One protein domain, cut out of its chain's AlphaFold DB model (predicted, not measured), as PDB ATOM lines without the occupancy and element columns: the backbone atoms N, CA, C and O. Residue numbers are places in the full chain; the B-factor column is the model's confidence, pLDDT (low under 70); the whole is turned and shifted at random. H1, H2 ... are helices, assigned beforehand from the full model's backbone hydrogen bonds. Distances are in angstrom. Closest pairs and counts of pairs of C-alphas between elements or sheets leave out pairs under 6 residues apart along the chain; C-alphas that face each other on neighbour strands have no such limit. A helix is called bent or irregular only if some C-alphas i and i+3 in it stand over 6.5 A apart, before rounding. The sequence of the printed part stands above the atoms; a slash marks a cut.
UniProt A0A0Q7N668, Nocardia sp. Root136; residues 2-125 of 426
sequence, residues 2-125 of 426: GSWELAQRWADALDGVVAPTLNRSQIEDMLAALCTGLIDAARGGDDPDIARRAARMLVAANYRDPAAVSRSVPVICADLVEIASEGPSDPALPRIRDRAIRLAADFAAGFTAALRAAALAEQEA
ATOM      1  N   GLY A   2      -5.408 -46.196  -0.082       81.56
ATOM      2  CA  GLY A   2      -4.566 -45.069   0.350       81.56
ATOM      3  C   GLY A   2      -5.275 -43.772   0.785       81.56
ATOM      4  O   GLY A   2      -4.774 -43.090   1.667       81.56
ATOM      5  N   SER A   3      -6.447 -43.415   0.241       87.62
ATOM      6  CA  SER A   3      -7.130 -42.164   0.628       87.62
ATOM      7  C   SER A   3      -7.708 -42.179   2.045       87.62
ATOM      8  O   SER A   3      -7.674 -41.154   2.718       87.62
ATOM      9  N   TRP A   4      -8.210 -43.328   2.504       92.25
ATOM     10  CA  TRP A   4      -8.724 -43.490   3.868       92.25
ATOM     11  C   TRP A   4      -7.589 -43.494   4.896       92.25
ATOM     12  O   TRP A   4      -7.677 -42.832   5.923       92.25
ATOM     13  N   GLU A   5      -6.488 -44.177   4.579       93.50
ATOM     14  CA  GLU A   5      -5.291 -44.189   5.422       93.50
ATOM     15  C   GLU A   5      -4.701 -42.780   5.589       93.50
ATOM     16  O   GLU A   5      -4.410 -42.360   6.708       93.50
ATOM     17  N   LEU A   6      -4.603 -42.008   4.498       92.81
ATOM     18  CA  LEU A   6      -4.156 -40.615   4.560       92.81
ATOM     19  C   LEU A   6      -5.100 -39.747   5.404       92.81
ATOM     20  O   LEU A   6      -4.639 -38.915   6.180       92.81
ATOM     21  N   ALA A   7      -6.413 -39.950   5.276       93.38
ATOM     22  CA  ALA A   7      -7.412 -39.202   6.030       93.38
ATOM     23  C   ALA A   7      -7.334 -39.459   7.540       93.38
ATOM     24  O   ALA A   7      -7.449 -38.511   8.311       93.38
ATOM     25  N   GLN A   8      -7.086 -40.704   7.958       93.81
ATOM     26  CA  GLN A   8      -6.881 -41.052   9.368       93.81
ATOM     27  C   GLN A   8      -5.619 -40.387   9.929       93.81
ATOM     28  O   GLN A   8      -5.702 -39.699  10.945       93.81
ATOM     29  N   ARG A   9      -4.484 -40.490   9.218       94.88
ATOM     30  CA  ARG A   9      -3.231 -39.811   9.608       94.88
ATOM     31  C   ARG A   9      -3.410 -38.296   9.694       94.88
ATOM     32  O   ARG A   9      -2.895 -37.652  10.606       94.88
ATOM     33  N   TRP A  10      -4.169 -37.715   8.766       94.50
ATOM     34  CA  TRP A  10      -4.448 -36.283   8.773       94.50
ATOM     35  C   TRP A  10      -5.370 -35.877   9.927       94.50
ATOM     36  O   TRP A  10      -5.097 -34.894  10.614       94.50
ATOM     37  N   ALA A  11      -6.427 -36.642  10.193       91.56
ATOM     38  CA  ALA A  11      -7.299 -36.407  11.335       91.56
ATOM     39  C   ALA A  11      -6.530 -36.526  12.664       91.56
ATOM     40  O   ALA A  11      -6.720 -35.687  13.543       91.56
ATOM     41  N   ASP A  12      -5.618 -37.500  12.794       92.62
ATOM     42  CA  ASP A  12      -4.706 -37.648  13.940       92.62
ATOM     43  C   ASP A  12      -3.776 -36.448  14.093       92.62
ATOM     44  O   ASP A  12      -3.630 -35.905  15.187       92.62
ATOM     45  N   ALA A  13      -3.186 -35.975  12.994       91.56
ATOM     46  CA  ALA A  13      -2.355 -34.778  13.021       91.56
ATOM     47  C   ALA A  13      -3.155 -33.554  13.500       91.56
ATOM     48  O   ALA A  13      -2.642 -32.726  14.252       91.56
ATOM     49  N   LEU A  14      -4.424 -33.439  13.112       90.31
ATOM     50  CA  LEU A  14      -5.308 -32.346  13.522       90.31
ATOM     51  C   LEU A  14      -5.894 -32.511  14.935       90.31
ATOM     52  O   LEU A  14      -6.558 -31.590  15.421       90.31
ATOM     53  N   ASP A  15      -5.640 -33.630  15.616       85.56
ATOM     54  CA  ASP A  15      -6.201 -33.889  16.938       85.56
ATOM     55  C   ASP A  15      -5.654 -32.918  17.999       85.56
ATOM     56  O   ASP A  15      -4.459 -32.616  18.068       85.56
ATOM     57  N   GLY A  16      -6.544 -32.362  18.819       77.25
ATOM     58  CA  GLY A  16      -6.191 -31.354  19.823       77.25
ATOM     59  C   GLY A  16      -5.756 -29.983  19.277       77.25
ATOM     60  O   GLY A  16      -5.230 -29.185  20.049       77.25
ATOM     61  N   VAL A  17      -5.942 -29.687  17.980       76.94
ATOM     62  CA  VAL A  17      -5.702 -28.337  17.419       76.94
ATOM     63  C   VAL A  17      -6.785 -27.347  17.866       76.94
ATOM     64  O   VAL A  17      -6.463 -26.278  18.365       76.94
ATOM     65  N   VAL A  18      -8.063 -27.705  17.711       74.19
ATOM     66  CA  VAL A  18      -9.259 -26.965  18.173       74.19
ATOM     67  C   VAL A  18     -10.376 -27.995  18.389       74.19
ATOM     68  O   VAL A  18     -10.289 -29.090  17.840       74.19
ATOM     69  N   ALA A  19     -11.427 -27.670  19.151       69.38
ATOM     70  CA  ALA A  19     -12.668 -28.446  19.156       69.38
ATOM     71  C   ALA A  19     -13.427 -28.248  17.819       69.38
ATOM     72  O   ALA A  19     -13.969 -27.160  17.577       69.38
ATOM     73  N   PRO A  20     -13.450 -29.253  16.928       72.69
ATOM     74  CA  PRO A  20     -14.138 -29.139  15.650       72.69
ATOM     75  C   PRO A  20     -15.657 -29.137  15.849       72.69
ATOM     76  O   PRO A  20     -16.177 -29.653  16.837       72.69
ATOM     77  N   THR A  21     -16.393 -28.595  14.879       74.00
ATOM     78  CA  THR A  21     -17.866 -28.680  14.861       74.00
ATOM     79  C   THR A  21     -18.377 -30.061  14.445       74.00
ATOM     80  O   THR A  21     -19.562 -30.354  14.589       74.00
ATOM     81  N   LEU A  22     -17.492 -30.898  13.902       83.00
ATOM     82  CA  LEU A  22     -17.759 -32.250  13.423       83.00
ATOM     83  C   LEU A  22     -17.176 -33.279  14.391       83.00
ATOM     84  O   LEU A  22     -16.142 -33.042  15.010       83.00
ATOM     85  N   ASN A  23     -17.806 -34.446  14.498       87.06
ATOM     86  CA  ASN A  23     -17.216 -35.554  15.245       87.06
ATOM     87  C   ASN A  23     -16.055 -36.200  14.464       87.06
ATOM     88  O   ASN A  23     -15.869 -35.963  13.269       87.06
ATOM     89  N   ARG A  24     -15.279 -37.053  15.141       86.31
ATOM     90  CA  ARG A  24     -14.089 -37.691  14.565       86.31
ATOM     91  C   ARG A  24     -14.372 -38.445  13.257       86.31
ATOM     92  O   ARG A  24     -13.647 -38.250  12.289       86.31
ATOM     93  N   SER A  25     -15.446 -39.235  13.210       87.69
ATOM     94  CA  SER A  25     -15.845 -39.990  12.010       87.69
ATOM     95  C   SER A  25     -16.179 -39.061  10.842       87.69
ATOM     96  O   SER A  25     -15.739 -39.291   9.724       87.69
ATOM     97  N   GLN A  26     -16.903 -37.971  11.104       88.44
ATOM     98  CA  GLN A  26     -17.266 -36.982  10.087       88.44
ATOM     99  C   GLN A  26     -16.044 -36.235   9.536       88.44
ATOM    100  O   GLN A  26     -16.023 -35.878   8.360       88.44
ATOM    101  N   ILE A  27     -15.028 -35.995  10.370       87.69
ATOM    102  CA  ILE A  27     -13.760 -35.396   9.936       87.69
ATOM    103  C   ILE A  27     -12.988 -36.365   9.044       87.69
ATOM    104  O   ILE A  27     -12.506 -35.953   7.992       87.69
ATOM    105  N   GLU A  28     -12.896 -37.636   9.430       91.75
ATOM    106  CA  GLU A  28     -12.246 -38.673   8.621       91.75
ATOM    107  C   GLU A  28     -12.946 -38.855   7.268       91.75
ATOM    108  O   GLU A  28     -12.273 -38.861   6.240       91.75
ATOM    109  N   ASP A  29     -14.282 -38.879   7.238       91.00
ATOM    110  CA  ASP A  29     -15.070 -38.954   6.001       91.00
ATOM    111  C   ASP A  29     -14.833 -37.736   5.092       91.00
ATOM    112  O   ASP A  29     -14.593 -37.869   3.886       91.00
ATOM    113  N   MET A  30     -14.850 -36.533   5.675       91.75
ATOM    114  CA  MET A  30     -14.559 -35.284   4.971       91.75
ATOM    115  C   MET A  30     -13.138 -35.287   4.389       91.75
ATOM    116  O   MET A  30     -12.936 -34.934   3.223       91.75
ATOM    117  N   LEU A  31     -12.149 -35.691   5.188       92.81
ATOM    118  CA  LEU A  31     -10.751 -35.757   4.776       92.81
ATOM    119  C   LEU A  31     -10.521 -36.855   3.741       92.81
ATOM    120  O   LEU A  31      -9.749 -36.628   2.817       92.81
ATOM    121  N   ALA A  32     -11.208 -37.996   3.806       92.31
ATOM    122  CA  ALA A  32     -11.079 -39.076   2.827       92.31
ATOM    123  C   ALA A  32     -11.523 -38.642   1.424       92.31
ATOM    124  O   ALA A  32     -10.857 -38.959   0.425       92.31
ATOM    125  N   ALA A  33     -12.599 -37.852   1.341       88.75
ATOM    126  CA  ALA A  33     -13.041 -37.246   0.089       88.75
ATOM    127  C   ALA A  33     -11.975 -36.292  -0.489       88.75
ATOM    128  O   ALA A  33     -11.678 -36.341  -1.683       88.75
ATOM    129  N   LEU A  34     -11.341 -35.480   0.361       90.06
ATOM    130  CA  LEU A  34     -10.282 -34.539  -0.028       90.06
ATOM    131  C   LEU A  34      -8.965 -35.240  -0.400       90.06
ATOM    132  O   LEU A  34      -8.336 -34.896  -1.401       90.06
ATOM    133  N   CYS A  35      -8.570 -36.254   0.371       94.19
ATOM    134  CA  CYS A  35      -7.358 -37.045   0.171       94.19
ATOM    135  C   CYS A  35      -7.367 -37.756  -1.180       94.19
ATOM    136  O   CYS A  35      -6.332 -37.842  -1.830       94.19
ATOM    137  N   THR A  36      -8.535 -38.216  -1.636       93.12
ATOM    138  CA  THR A  36      -8.678 -38.842  -2.957       93.12
ATOM    139  C   THR A  36      -8.246 -37.888  -4.076       93.12
ATOM    140  O   THR A  36      -7.438 -38.268  -4.922       93.12
ATOM    141  N   GLY A  37      -8.708 -36.634  -4.042       92.06
ATOM    142  CA  GLY A  37      -8.311 -35.620  -5.022       92.06
ATOM    143  C   GLY A  37      -6.858 -35.157  -4.867       92.06
ATOM    144  O   GLY A  37      -6.185 -34.902  -5.861       92.06
ATOM    145  N   LEU A  38      -6.338 -35.083  -3.638       93.62
ATOM    146  CA  LEU A  38      -4.941 -34.703  -3.390       93.62
ATOM    147  C   LEU A  38      -3.948 -35.759  -3.884       93.62
ATOM    148  O   LEU A  38      -2.910 -35.400  -4.439       93.62
ATOM    149  N   ILE A  39      -4.274 -37.046  -3.729       94.12
ATOM    150  CA  ILE A  39      -3.479 -38.158  -4.272       94.12
ATOM    151  C   ILE A  39      -3.455 -38.090  -5.801       94.12
ATOM    152  O   ILE A  39      -2.388 -38.232  -6.402       94.12
ATOM    153  N   ASP A  40      -4.601 -37.831  -6.433       93.38
ATOM    154  CA  ASP A  40      -4.686 -37.685  -7.889       93.38
ATOM    155  C   ASP A  40      -3.875 -36.477  -8.393       93.38
ATOM    156  O   ASP A  40      -3.023 -36.610  -9.275       93.38
ATOM    157  N   ALA A  41      -4.019 -35.315  -7.750       93.00
ATOM    158  CA  ALA A  41      -3.246 -34.118  -8.079       93.00
ATOM    159  C   ALA A  41      -1.728 -34.315  -7.887       93.00
ATOM    160  O   ALA A  41      -0.929 -33.862  -8.710       93.00
ATOM    161  N   ALA A  42      -1.302 -35.052  -6.854       92.19
ATOM    162  CA  ALA A  42       0.106 -35.400  -6.649       92.19
ATOM    163  C   ALA A  42       0.655 -36.292  -7.785       92.19
ATOM    164  O   ALA A  42       1.789 -36.100  -8.241       92.19
ATOM    165  N   ARG A  43      -0.168 -37.209  -8.314       93.19
ATOM    166  CA  ARG A  43       0.153 -38.063  -9.476       93.19
ATOM    167  C   ARG A  43       0.054 -37.334 -10.817       93.19
ATOM    168  O   ARG A  43       0.699 -37.741 -11.785       93.19
ATOM    169  N   GLY A  44      -0.608 -36.182 -10.850       88.75
ATOM    170  CA  GLY A  44      -0.642 -35.271 -11.993       88.75
ATOM    171  C   GLY A  44      -2.008 -35.024 -12.597       88.75
ATOM    172  O   GLY A  44      -2.042 -34.635 -13.759       88.75
ATOM    173  N   GLY A  45      -3.079 -35.260 -11.841       88.56
ATOM    174  CA  GLY A  45      -4.428 -34.847 -12.210       88.56
ATOM    175  C   GLY A  45      -4.581 -33.325 -12.327       88.56
ATOM    176  O   GLY A  45      -3.785 -32.551 -11.791       88.56
ATOM    177  N   ASP A  46      -5.641 -32.915 -13.023       79.00
ATOM    178  CA  ASP A  46      -5.880 -31.539 -13.478       79.00
ATOM    179  C   ASP A  46      -6.777 -30.702 -12.531       79.00
ATOM    180  O   ASP A  46      -7.407 -29.748 -12.984       79.00
ATOM    181  N   ASP A  47      -6.869 -31.015 -11.227       87.12
ATOM    182  CA  ASP A  47      -7.575 -30.156 -10.246       87.12
ATOM    183  C   ASP A  47      -6.587 -29.231  -9.504       87.12
ATOM    184  O   ASP A  47      -6.037 -29.612  -8.465       87.12
ATOM    185  N   PRO A  48      -6.349 -27.996  -9.992       79.12
ATOM    186  CA  PRO A  48      -5.438 -27.054  -9.350       79.12
ATOM    187  C   PRO A  48      -5.987 -26.452  -8.045       79.12
ATOM    188  O   PRO A  48      -5.237 -25.799  -7.322       79.12
ATOM    189  N   ASP A  49      -7.277 -26.619  -7.726       91.38
ATOM    190  CA  ASP A  49      -7.915 -25.985  -6.560       91.38
ATOM    191  C   ASP A  49      -8.125 -26.961  -5.391       91.38
ATOM    192  O   ASP A  49      -8.513 -26.534  -4.303       91.38
ATOM    193  N   ILE A  50      -7.834 -28.256  -5.556       94.25
ATOM    194  CA  ILE A  50      -8.114 -29.275  -4.533       94.25
ATOM    195  C   ILE A  50      -7.478 -28.960  -3.169       94.25
ATOM    196  O   ILE A  50      -8.129 -29.100  -2.134       94.25
ATOM    197  N   ALA A  51      -6.247 -28.442  -3.155       94.50
ATOM    198  CA  ALA A  51      -5.551 -28.050  -1.931       94.50
ATOM    199  C   ALA A  51      -6.205 -26.840  -1.243       94.50
ATOM    200  O   ALA A  51      -6.399 -26.833  -0.026       94.50
ATOM    201  N   ARG A  52      -6.628 -25.835  -2.018       95.75
ATOM    202  CA  ARG A  52      -7.354 -24.669  -1.493       95.75
ATOM    203  C   ARG A  52      -8.757 -25.048  -1.028       95.75
ATOM    204  O   ARG A  52      -9.238 -24.499  -0.039       95.75
ATOM    205  N   ARG A  53      -9.410 -26.002  -1.697       95.19
ATOM    206  CA  ARG A  53     -10.708 -26.557  -1.293       95.19
ATOM    207  C   ARG A  53     -10.601 -27.294   0.038       95.19
ATOM    208  O   ARG A  53     -11.409 -27.021   0.920       95.19
ATOM    209  N   ALA A  54      -9.578 -28.131   0.210       94.38
ATOM    210  CA  ALA A  54      -9.301 -28.800   1.480       94.38
ATOM    211  C   ALA A  54      -9.109 -27.789   2.620       94.38
ATOM    212  O   ALA A  54      -9.715 -27.919   3.683       94.38
ATOM    213  N   ALA A  55      -8.348 -26.723   2.367       95.25
ATOM    214  CA  ALA A  55      -8.146 -25.655   3.335       95.25
ATOM    215  C   ALA A  55      -9.445 -24.915   3.711       95.25
ATOM    216  O   ALA A  55      -9.718 -24.718   4.894       95.25
ATOM    217  N   ARG A  56     -10.282 -24.555   2.724       95.19
ATOM    218  CA  ARG A  56     -11.599 -23.930   2.966       95.19
ATOM    219  C   ARG A  56     -12.513 -24.832   3.796       95.19
ATOM    220  O   ARG A  56     -13.198 -24.338   4.686       95.19
ATOM    221  N   MET A  57     -12.510 -26.137   3.525       92.94
ATOM    222  CA  MET A  57     -13.324 -27.106   4.262       92.94
ATOM    223  C   MET A  57     -12.867 -27.268   5.712       92.94
ATOM    224  O   MET A  57     -13.712 -27.313   6.601       92.94
ATOM    225  N   LEU A  58     -11.559 -27.267   5.977       91.88
ATOM    226  CA  LEU A  58     -11.046 -27.297   7.349       91.88
ATOM    227  C   LEU A  58     -11.425 -26.036   8.137       91.88
ATOM    228  O   LEU A  58     -11.909 -26.150   9.262       91.88
ATOM    229  N   VAL A  59     -11.296 -24.848   7.535       93.06
ATOM    230  CA  VAL A  59     -11.744 -23.595   8.170       93.06
ATOM    231  C   VAL A  59     -13.256 -23.608   8.434       93.06
ATOM    232  O   VAL A  59     -13.696 -23.171   9.499       93.06
ATOM    233  N   ALA A  60     -14.051 -24.150   7.503       90.44
ATOM    234  CA  ALA A  60     -15.494 -24.323   7.675       90.44
ATOM    235  C   ALA A  60     -15.849 -25.341   8.776       90.44
ATOM    236  O   ALA A  60     -16.843 -25.157   9.472       90.44
ATOM    237  N   ALA A  61     -15.015 -26.363   8.985       89.88
ATOM    238  CA  ALA A  61     -15.121 -27.336  10.077       89.88
ATOM    239  C   ALA A  61     -14.551 -26.830  11.420       89.88
ATOM    240  O   ALA A  61     -14.360 -27.615  12.350       89.88
ATOM    241  N   ASN A  62     -14.295 -25.520  11.527       89.12
ATOM    242  CA  ASN A  62     -13.796 -24.828  12.716       89.12
ATOM    243  C   ASN A  62     -12.315 -25.076  13.069       89.12
ATOM    244  O   ASN A  62     -11.858 -24.677  14.140       89.12
ATOM    245  N   TYR A  63     -11.515 -25.634  12.157       90.62
ATOM    246  CA  TYR A  63     -10.057 -25.606  12.288       90.62
ATOM    247  C   TYR A  63      -9.552 -24.218  11.907       90.62
ATOM    248  O   TYR A  63      -9.121 -23.995  10.778       90.62
ATOM    249  N   ARG A  64      -9.674 -23.264  12.837       89.38
ATOM    250  CA  ARG A  64      -9.299 -21.862  12.608       89.38
ATOM    251  C   ARG A  64      -7.920 -21.471  13.150       89.38
ATOM    252  O   ARG A  64      -7.443 -20.372  12.879       89.38
ATOM    253  N   ASP A  65      -7.274 -22.366  13.891       90.69
ATOM    254  CA  ASP A  65      -5.943 -22.134  14.455       90.69
ATOM    255  C   ASP A  65      -4.845 -22.315  13.383       90.69
ATOM    256  O   ASP A  65      -4.881 -23.300  12.633       90.69
ATOM    257  N   PRO A  66      -3.840 -21.419  13.297       88.56
ATOM    258  CA  PRO A  66      -2.692 -21.580  12.400       88.56
ATOM    259  C   PRO A  66      -1.949 -22.921  12.540       88.56
ATOM    260  O   PRO A  66      -1.338 -23.385  11.574       88.56
ATOM    261  N   ALA A  67      -2.023 -23.577  13.702       91.31
ATOM    262  CA  ALA A  67      -1.477 -24.910  13.936       91.31
ATOM    263  C   ALA A  67      -2.089 -25.977  13.014       91.31
ATOM    264  O   ALA A  67      -1.422 -26.958  12.693       91.31
ATOM    265  N   ALA A  68      -3.312 -25.783  12.507       92.50
ATOM    266  CA  ALA A  68      -3.880 -26.681  11.504       92.50
ATOM    267  C   ALA A  68      -3.027 -26.705  10.223       92.50
ATOM    268  O   ALA A  68      -2.854 -27.765   9.623       92.50
ATOM    269  N   VAL A  69      -2.423 -25.574   9.830       95.06
ATOM    270  CA  VAL A  69      -1.515 -25.516   8.674       95.06
ATOM    271  C   VAL A  69      -0.217 -26.249   8.970       95.06
ATOM    272  O   VAL A  69       0.180 -27.116   8.194       95.06
ATOM    273  N   SER A  70       0.428 -25.944  10.099       93.25
ATOM    274  CA  SER A  70       1.722 -26.547  10.442       93.25
ATOM    275  C   SER A  70       1.642 -28.063  10.634       93.25
ATOM    276  O   SER A  70       2.628 -28.745  10.376       93.25
ATOM    277  N   ARG A  71       0.474 -28.597  11.018       94.38
ATOM    278  CA  ARG A  71       0.231 -30.041  11.138       94.38
ATOM    279  C   ARG A  71      -0.252 -30.709   9.848       94.38
ATOM    280  O   ARG A  71       0.043 -31.878   9.636       94.38
ATOM    281  N   SER A  72      -0.914 -29.975   8.953       94.81
ATOM    282  CA  SER A  72      -1.346 -30.499   7.645       94.81
ATOM    283  C   SER A  72      -0.217 -30.539   6.611       94.81
ATOM    284  O   SER A  72      -0.192 -31.416   5.754       94.81
ATOM    285  N   VAL A  73       0.742 -29.608   6.675       95.56
ATOM    286  CA  VAL A  73       1.864 -29.550   5.721       95.56
ATOM    287  C   VAL A  73       2.727 -30.823   5.748       95.56
ATOM    288  O   VAL A  73       3.005 -31.338   4.668       95.56
ATOM    289  N   PRO A  74       3.123 -31.389   6.908       96.12
ATOM    290  CA  PRO A  74       3.819 -32.676   6.959       96.12
ATOM    291  C   PRO A  74       3.017 -33.818   6.334       96.12
ATOM    292  O   PRO A  74       3.583 -34.600   5.579       96.12
ATOM    293  N   VAL A  75       1.702 -33.864   6.562       96.12
ATOM    294  CA  VAL A  75       0.824 -34.881   5.967       96.12
ATOM    295  C   VAL A  75       0.814 -34.765   4.438       96.12
ATOM    296  O   VAL A  75       0.950 -35.761   3.733       96.12
ATOM    297  N   ILE A  76       0.741 -33.545   3.896       95.69
ATOM    298  CA  ILE A  76       0.773 -33.305   2.443       95.69
ATOM    299  C   ILE A  76       2.174 -33.558   1.852       95.69
ATOM    300  O   ILE A  76       2.293 -34.067   0.744       95.69
ATOM    301  N   CYS A  77       3.250 -33.215   2.560       95.50
ATOM    302  CA  CYS A  77       4.616 -33.331   2.040       95.50
ATOM    303  C   CYS A  77       5.252 -34.716   2.247       95.50
ATOM    304  O   CYS A  77       6.193 -35.049   1.525       95.50
ATOM    305  N   ALA A  78       4.782 -35.501   3.220       93.81
ATOM    306  CA  ALA A  78       5.342 -36.802   3.583       93.81
ATOM    307  C   ALA A  78       4.331 -37.942   3.389       93.81
ATOM    308  O   ALA A  78       4.538 -38.763   2.499       93.81
ATOM    309  N   ASP A  79       3.231 -37.967   4.149       95.19
ATOM    310  CA  ASP A  79       2.266 -39.082   4.126       95.19
ATOM    311  C   ASP A  79       1.574 -39.227   2.760       95.19
ATOM    312  O   ASP A  79       1.441 -40.325   2.220       95.19
ATOM    313  N   LEU A  80       1.185 -38.107   2.143       94.94
ATOM    314  CA  LEU A  80       0.605 -38.087   0.800       94.94
ATOM    315  C   LEU A  80       1.600 -38.597  -0.249       94.94
ATOM    316  O   LEU A  80       1.199 -39.317  -1.159       94.94
ATOM    317  N   VAL A  81       2.883 -38.234  -0.142       94.69
ATOM    318  CA  VAL A  81       3.928 -38.675  -1.084       94.69
ATOM    319  C   VAL A  81       4.180 -40.172  -0.939       94.69
ATOM    320  O   VAL A  81       4.288 -40.861  -1.953       94.69
ATOM    321  N   GLU A  82       4.235 -40.673   0.298       93.81
ATOM    322  CA  GLU A  82       4.353 -42.103   0.597       93.81
ATOM    323  C   GLU A  82       3.218 -42.884  -0.076       93.81
ATOM    324  O   GLU A  82       3.482 -43.807  -0.841       93.81
ATOM    325  N   ILE A  83       1.972 -42.439   0.114       93.31
ATOM    326  CA  ILE A  83       0.770 -43.091  -0.425       93.31
ATOM    327  C   ILE A  83       0.630 -42.916  -1.950       93.31
ATOM    328  O   ILE A  83       0.072 -43.778  -2.638       93.31
ATOM    329  N   ALA A  84       1.106 -41.800  -2.507       91.50
ATOM    330  CA  ALA A  84       1.006 -41.517  -3.936       91.50
ATOM    331  C   ALA A  84       2.056 -42.261  -4.777       91.50
ATOM    332  O   ALA A  84       1.766 -42.519  -5.948       91.50
ATOM    333  N   SER A  85       3.216 -42.602  -4.203       91.56
ATOM    334  CA  SER A  85       4.338 -43.273  -4.882       91.56
ATOM    335  C   SER A  85       4.279 -44.804  -4.819       91.56
ATOM    336  O   SER A  85       3.658 -45.377  -3.929       91.56
ATOM    337  N   GLU A  86       4.990 -45.479  -5.725       88.81
ATOM    338  CA  GLU A  86       5.204 -46.941  -5.692       88.81
ATOM    339  C   GLU A  86       6.453 -47.346  -4.871       88.81
ATOM    340  O   GLU A  86       7.040 -48.411  -5.070       88.81
ATOM    341  N   GLY A  87       6.873 -46.491  -3.930       85.50
ATOM    342  CA  GLY A  87       8.003 -46.718  -3.027       85.50
ATOM    343  C   GLY A  87       9.277 -45.929  -3.380       85.50
ATOM    344  O   GLY A  87       9.285 -45.104  -4.292       85.50
ATOM    345  N   PRO A  88      10.396 -46.160  -2.663       83.25
ATOM    346  CA  PRO A  88      11.609 -45.332  -2.765       83.25
ATOM    347  C   PRO A  88      12.289 -45.335  -4.141       83.25
ATOM    348  O   PRO A  88      13.065 -44.429  -4.441       83.25
ATOM    349  N   SER A  89      12.011 -46.352  -4.957       88.00
ATOM    350  CA  SER A  89      12.576 -46.536  -6.298       88.00
ATOM    351  C   SER A  89      11.653 -46.042  -7.419       88.00
ATOM    352  O   SER A  89      11.968 -46.251  -8.590       88.00
ATOM    353  N   ASP A  90      10.520 -45.415  -7.086       89.12
ATOM    354  CA  ASP A  90       9.564 -44.898  -8.065       89.12
ATOM    355  C   ASP A  90      10.204 -43.761  -8.898       89.12
ATOM    356  O   ASP A  90      10.590 -42.722  -8.348       89.12
ATOM    357  N   PRO A  91      10.322 -43.904 -10.233       89.25
ATOM    358  CA  PRO A  91      10.912 -42.877 -11.092       89.25
ATOM    359  C   PRO A  91      10.102 -41.568 -11.123       89.25
ATOM    360  O   PRO A  91      10.647 -40.518 -11.473       89.25
ATOM    361  N   ALA A  92       8.815 -41.595 -10.758       91.88
ATOM    362  CA  ALA A  92       7.969 -40.410 -10.643       91.88
ATOM    363  C   ALA A  92       8.121 -39.685  -9.293       91.88
ATOM    364  O   ALA A  92       7.673 -38.540  -9.178       91.88
ATOM    365  N   LEU A  93       8.799 -40.285  -8.303       91.88
ATOM    366  CA  LEU A  93       8.931 -39.757  -6.940       91.88
ATOM    367  C   LEU A  93       9.413 -38.293  -6.873       91.88
ATOM    368  O   LEU A  93       8.815 -37.526  -6.115       91.88
ATOM    369  N   PRO A  94      10.413 -37.833  -7.661       93.62
ATOM    370  CA  PRO A  94      10.811 -36.423  -7.651       93.62
ATOM    371  C   PRO A  94       9.680 -35.484  -8.094       93.62
ATOM    372  O   PRO A  94       9.457 -34.443  -7.481       93.62
ATOM    373  N   ARG A  95       8.906 -35.875  -9.118       94.00
ATOM    374  CA  ARG A  95       7.779 -35.074  -9.623       94.00
ATOM    375  C   ARG A  95       6.610 -35.058  -8.640       94.00
ATOM    376  O   ARG A  95       5.970 -34.018  -8.493       94.00
ATOM    377  N   ILE A  96       6.345 -36.184  -7.972       94.12
ATOM    378  CA  ILE A  96       5.316 -36.300  -6.926       94.12
ATOM    379  C   ILE A  96       5.683 -35.404  -5.734       94.12
ATOM    380  O   ILE A  96       4.836 -34.639  -5.279       94.12
ATOM    381  N   ARG A  97       6.948 -35.407  -5.286       94.69
ATOM    382  CA  ARG A  97       7.442 -34.509  -4.222       94.69
ATOM    383  C   ARG A  97       7.290 -33.033  -4.583       94.69
ATOM    384  O   ARG A  97       6.742 -32.268  -3.793       94.69
ATOM    385  N   ASP A  98       7.702 -32.638  -5.786       94.56
ATOM    386  CA  ASP A  98       7.564 -31.250  -6.243       94.56
ATOM    387  C   ASP A  98       6.096 -30.804  -6.309       94.56
ATOM    388  O   ASP A  98       5.769 -29.654  -6.003       94.56
ATOM    389  N   ARG A  99       5.188 -31.701  -6.717       94.50
ATOM    390  CA  ARG A  99       3.742 -31.434  -6.722       94.50
ATOM    391  C   ARG A  99       3.174 -31.359  -5.310       94.50
ATOM    392  O   ARG A  99       2.411 -30.440  -5.047       94.50
ATOM    393  N   ALA A 100       3.581 -32.241  -4.401       94.69
ATOM    394  CA  ALA A 100       3.172 -32.206  -3.000       94.69
ATOM    395  C   ALA A 100       3.582 -30.897  -2.302       94.69
ATOM    396  O   ALA A 100       2.766 -30.298  -1.610       94.69
ATOM    397  N   ILE A 101       4.792 -30.384  -2.565       95.62
ATOM    398  CA  ILE A 101       5.232 -29.071  -2.057       95.62
ATOM    399  C   ILE A 101       4.331 -27.946  -2.586       95.62
ATOM    400  O   ILE A 101       3.930 -27.068  -1.821       95.62
ATOM    401  N   ARG A 102       3.972 -27.974  -3.879       95.12
ATOM    402  CA  ARG A 102       3.030 -26.999  -4.459       95.12
ATOM    403  C   ARG A 102       1.637 -27.109  -3.838       95.12
ATOM    404  O   ARG A 102       1.083 -26.089  -3.449       95.12
ATOM    405  N   LEU A 103       1.120 -28.326  -3.659       95.88
ATOM    406  CA  LEU A 103      -0.158 -28.570  -2.985       95.88
ATOM    407  C   LEU A 103      -0.135 -28.071  -1.534       95.88
ATOM    408  O   LEU A 103      -1.099 -27.457  -1.094       95.88
ATOM    409  N   ALA A 104       0.962 -28.263  -0.798       95.56
ATOM    410  CA  ALA A 104       1.111 -27.745   0.560       95.56
ATOM    411  C   ALA A 104       1.138 -26.205   0.591       95.56
ATOM    412  O   ALA A 104       0.517 -25.595   1.463       95.56
ATOM    413  N   ALA A 105       1.806 -25.569  -0.379       95.31
ATOM    414  CA  ALA A 105       1.811 -24.114  -0.525       95.31
ATOM    415  C   ALA A 105       0.414 -23.565  -0.868       95.31
ATOM    416  O   ALA A 105      -0.039 -22.604  -0.244       95.31
ATOM    417  N   ASP A 106      -0.295 -24.200  -1.804       95.69
ATOM    418  CA  ASP A 106      -1.667 -23.839  -2.169       95.69
ATOM    419  C   ASP A 106      -2.653 -24.081  -1.022       95.69
ATOM    420  O   ASP A 106      -3.556 -23.272  -0.809       95.69
ATOM    421  N   PHE A 107      -2.461 -25.146  -0.242       96.31
ATOM    422  CA  PHE A 107      -3.229 -25.411   0.970       96.31
ATOM    423  C   PHE A 107      -3.020 -24.303   2.007       96.31
ATOM    424  O   PHE A 107      -3.995 -23.719   2.476       96.31
ATOM    425  N   ALA A 108      -1.768 -23.957   2.326       95.81
ATOM    426  CA  ALA A 108      -1.457 -22.903   3.292       95.81
ATOM    427  C   ALA A 108      -2.027 -21.542   2.854       95.81
ATOM    428  O   ALA A 108      -2.687 -20.865   3.644       95.81
ATOM    429  N   ALA A 109      -1.855 -21.174   1.579       95.12
ATOM    430  CA  ALA A 109      -2.416 -19.946   1.017       95.12
ATOM    431  C   ALA A 109      -3.955 -19.943   1.049       95.12
ATOM    432  O   ALA A 109      -4.571 -18.949   1.442       95.12
ATOM    433  N   GLY A 110      -4.582 -21.064   0.678       95.38
ATOM    434  CA  GLY A 110      -6.031 -21.248   0.740       95.38
ATOM    435  C   GLY A 110      -6.575 -21.162   2.164       95.38
ATOM    436  O   GLY A 110      -7.634 -20.573   2.373       95.38
ATOM    437  N   PHE A 111      -5.832 -21.676   3.144       95.06
ATOM    438  CA  PHE A 111      -6.209 -21.647   4.555       95.06
ATOM    439  C   PHE A 111      -6.180 -20.221   5.095       95.06
ATOM    440  O   PHE A 111      -7.169 -19.759   5.655       95.06
ATOM    441  N   THR A 112      -5.098 -19.474   4.851       94.38
ATOM    442  CA  THR A 112      -5.006 -18.061   5.246       94.38
ATOM    443  C   THR A 112      -6.106 -17.214   4.599       94.38
ATOM    444  O   THR A 112      -6.720 -16.387   5.275       94.38
ATOM    445  N   ALA A 113      -6.397 -17.430   3.311       94.62
ATOM    446  CA  ALA A 113      -7.480 -16.728   2.623       94.62
ATOM    447  C   ALA A 113      -8.857 -17.063   3.223       94.62
ATOM    448  O   ALA A 113      -9.664 -16.161   3.450       94.62
ATOM    449  N   ALA A 114      -9.108 -18.340   3.525       94.38
ATOM    450  CA  ALA A 114     -10.349 -18.801   4.139       94.38
ATOM    451  C   ALA A 114     -10.534 -18.257   5.562       94.38
ATOM    452  O   ALA A 114     -11.625 -17.798   5.893       94.38
ATOM    453  N   LEU A 115      -9.476 -18.236   6.381       93.31
ATOM    454  CA  LEU A 115      -9.507 -17.626   7.714       93.31
ATOM    455  C   LEU A 115      -9.855 -16.146   7.654       93.31
ATOM    456  O   LEU A 115     -10.717 -15.683   8.397       93.31
ATOM    457  N   ARG A 116      -9.203 -15.403   6.753       94.06
ATOM    458  CA  ARG A 116      -9.472 -13.975   6.579       94.06
ATOM    459  C   ARG A 116     -10.918 -13.734   6.155       94.06
ATOM    460  O   ARG A 116     -11.557 -12.841   6.701       94.06
ATOM    461  N   ALA A 117     -11.431 -14.522   5.213       92.69
ATOM    462  CA  ALA A 117     -12.820 -14.420   4.771       92.69
ATOM    463  C   ALA A 117     -13.807 -14.733   5.907       92.69
ATOM    464  O   ALA A 117     -14.768 -13.993   6.094       92.69
ATOM    465  N   ALA A 118     -13.544 -15.778   6.699       90.75
ATOM    466  CA  ALA A 118     -14.370 -16.132   7.849       90.75
ATOM    467  C   ALA A 118     -14.375 -15.026   8.919       90.75
ATOM    468  O   ALA A 118     -15.438 -14.676   9.421       90.75
ATOM    469  N   ALA A 119     -13.213 -14.438   9.219       90.44
ATOM    470  CA  ALA A 119     -13.096 -13.344  10.180       90.44
ATOM    471  C   ALA A 119     -13.834 -12.073   9.720       90.44
ATOM    472  O   ALA A 119     -14.531 -11.451  10.517       90.44
ATOM    473  N   LEU A 120     -13.720 -11.706   8.436       93.38
ATOM    474  CA  LEU A 120     -14.453 -10.566   7.874       93.38
ATOM    475  C   LEU A 120     -15.967 -10.792   7.931       93.38
ATOM    476  O   LEU A 120     -16.689  -9.909   8.381       93.38
ATOM    477  N   ALA A 121     -16.439 -11.978   7.542       90.94
ATOM    478  CA  ALA A 121     -17.861 -12.307   7.585       90.94
ATOM    479  C   ALA A 121     -18.423 -12.275   9.020       90.94
ATOM    480  O   ALA A 121     -19.531 -11.794   9.244       90.94
ATOM    481  N   GLU A 122     -17.654 -12.749  10.003       90.75
ATOM    482  CA  GLU A 122     -18.034 -12.700  11.421       90.75
ATOM    483  C   GLU A 122     -18.106 -11.257  11.949       90.75
ATOM    484  O   GLU A 122     -19.054 -10.885  12.650       90.75
ATOM    485  N   GLN A 123     -17.144 -10.416  11.556       94.06
ATOM    486  CA  GLN A 123     -17.134  -8.993  11.886       94.06
ATOM    487  C   GLN A 123     -18.316  -8.245  11.247       94.06
ATOM    488  O   GLN A 123     -18.983  -7.467  11.930       94.06
ATOM    489  N   GLU A 124     -18.599  -8.490   9.965       94.62
ATOM    490  CA  GLU A 124     -19.743  -7.909   9.253       94.62
ATOM    491  C   GLU A 124     -21.070  -8.322   9.895       94.62
ATOM    492  O   GLU A 124     -21.928  -7.470  10.132       94.62
ATOM    493  N   ALA A 125     -21.220  -9.602  10.253       93.50
ATOM    494  CA  ALA A 125     -22.413 -10.104  10.928       93.50
ATOM    495  C   ALA A 125     -22.613  -9.451  12.305       93.50
ATOM    496  O   ALA A 125     -23.731  -9.064  12.651       93.50
TER     497      ALA A 125
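This is residues 2 to 125 of the 426 residues of a protein of Nocardia sp. Root136 (UniProt A0A0Q7N668). One long helix, H5, makes the length of this model; H2, H3 and H4 pack on it and H1 packs on H2 and H4, together a compact body from which the end of H5, residues 120 to 125, sticks out. H4 folds back along H5 as a hairpin, H3 packs on a later part of H5, and H1 lies on the side of H4 away from H5, while H2 crosses H1 and reaches H4 and H5 with its last residues. The printed part has 124 residues with five named helices, in the order H1 to H5, and no named strand; the class is all helix. The whole is compact, with a radius of gyration of the C-alphas of 14.3 A, and spans 52 by 26 by 21 A.

H1 is residues 2 to 13, starting at C-alpha 2 at (-4.566, -45.069, 0.350). H2, residues 24 to 43, is 27.9 A long and has a kink of 29 degrees near residue 34. H3 is residues 50 to 60, with C-alpha 50 at (-8.114, -29.275, -4.533). H4, residues 67 to 84, is 24.5 A long and has a kink of 29 degrees near residue 75; it is neither bent nor irregular, but only just: C-alphas 77 and 80 are 6.3 A apart. H5, residues 93 to 125, is 46.7 A long and ends with C-alpha 125 at (-22.413, -10.104, 10.928).

H2 is the hub, touching the four other helices. H1 touches H2 at a steep tilt of 57 degrees, opposite ways; their closest C-alphas, of Ala 7 and Ala 32, are 4.9 A apart. H2 and H3 form a helical hairpin, at a shallow tilt of 18 degrees, with the C-alphas of Leu 34 and Ala 54 closest at 6.0 A. With residues 38 to 43 alone H2 touches H4, closest at the C-alphas of Ile 39 and Ala 84, 5.6 A, and H5, closest at those of Ala 42 and Ile 96, 5.3 A. H1 touches H4 at a shallow tilt of 25 degrees, opposite ways, closest at the C-alphas of Ala 13 and Arg 71, 5.7 A. H4 and H5 form the other helical hairpin, at a shallow tilt of 30 degrees; the C-alphas of Cys 77 and Ala 100 are closest, 5.4 A apart. H3 touches residues 103 to 118 of H5, the same way at a shallow tilt of 34 degrees, only just short of steep, with the C-alphas of Arg 52 and Gly 110 closest at 4.3 A. H3 and H4 are near each other; H1 is apart from H3 and H5. Every O i to N i+4 pair is within hydrogen-bond range in H1, H3 and H5, against 15 of 16 in H2 and 10 of 14 in H4.

The two C-alphas farthest apart, of Ser 89 and Ala 125, are 53.4 A apart. Residues 86 to 91 stand free, as do residues 120 to 125 of H5; the body without them spans 38 by 27 by 20 A. The four links are short, and the printed part has no cut. Mean pLDDT of the printed part is 91.2, and residue 19 is under 70.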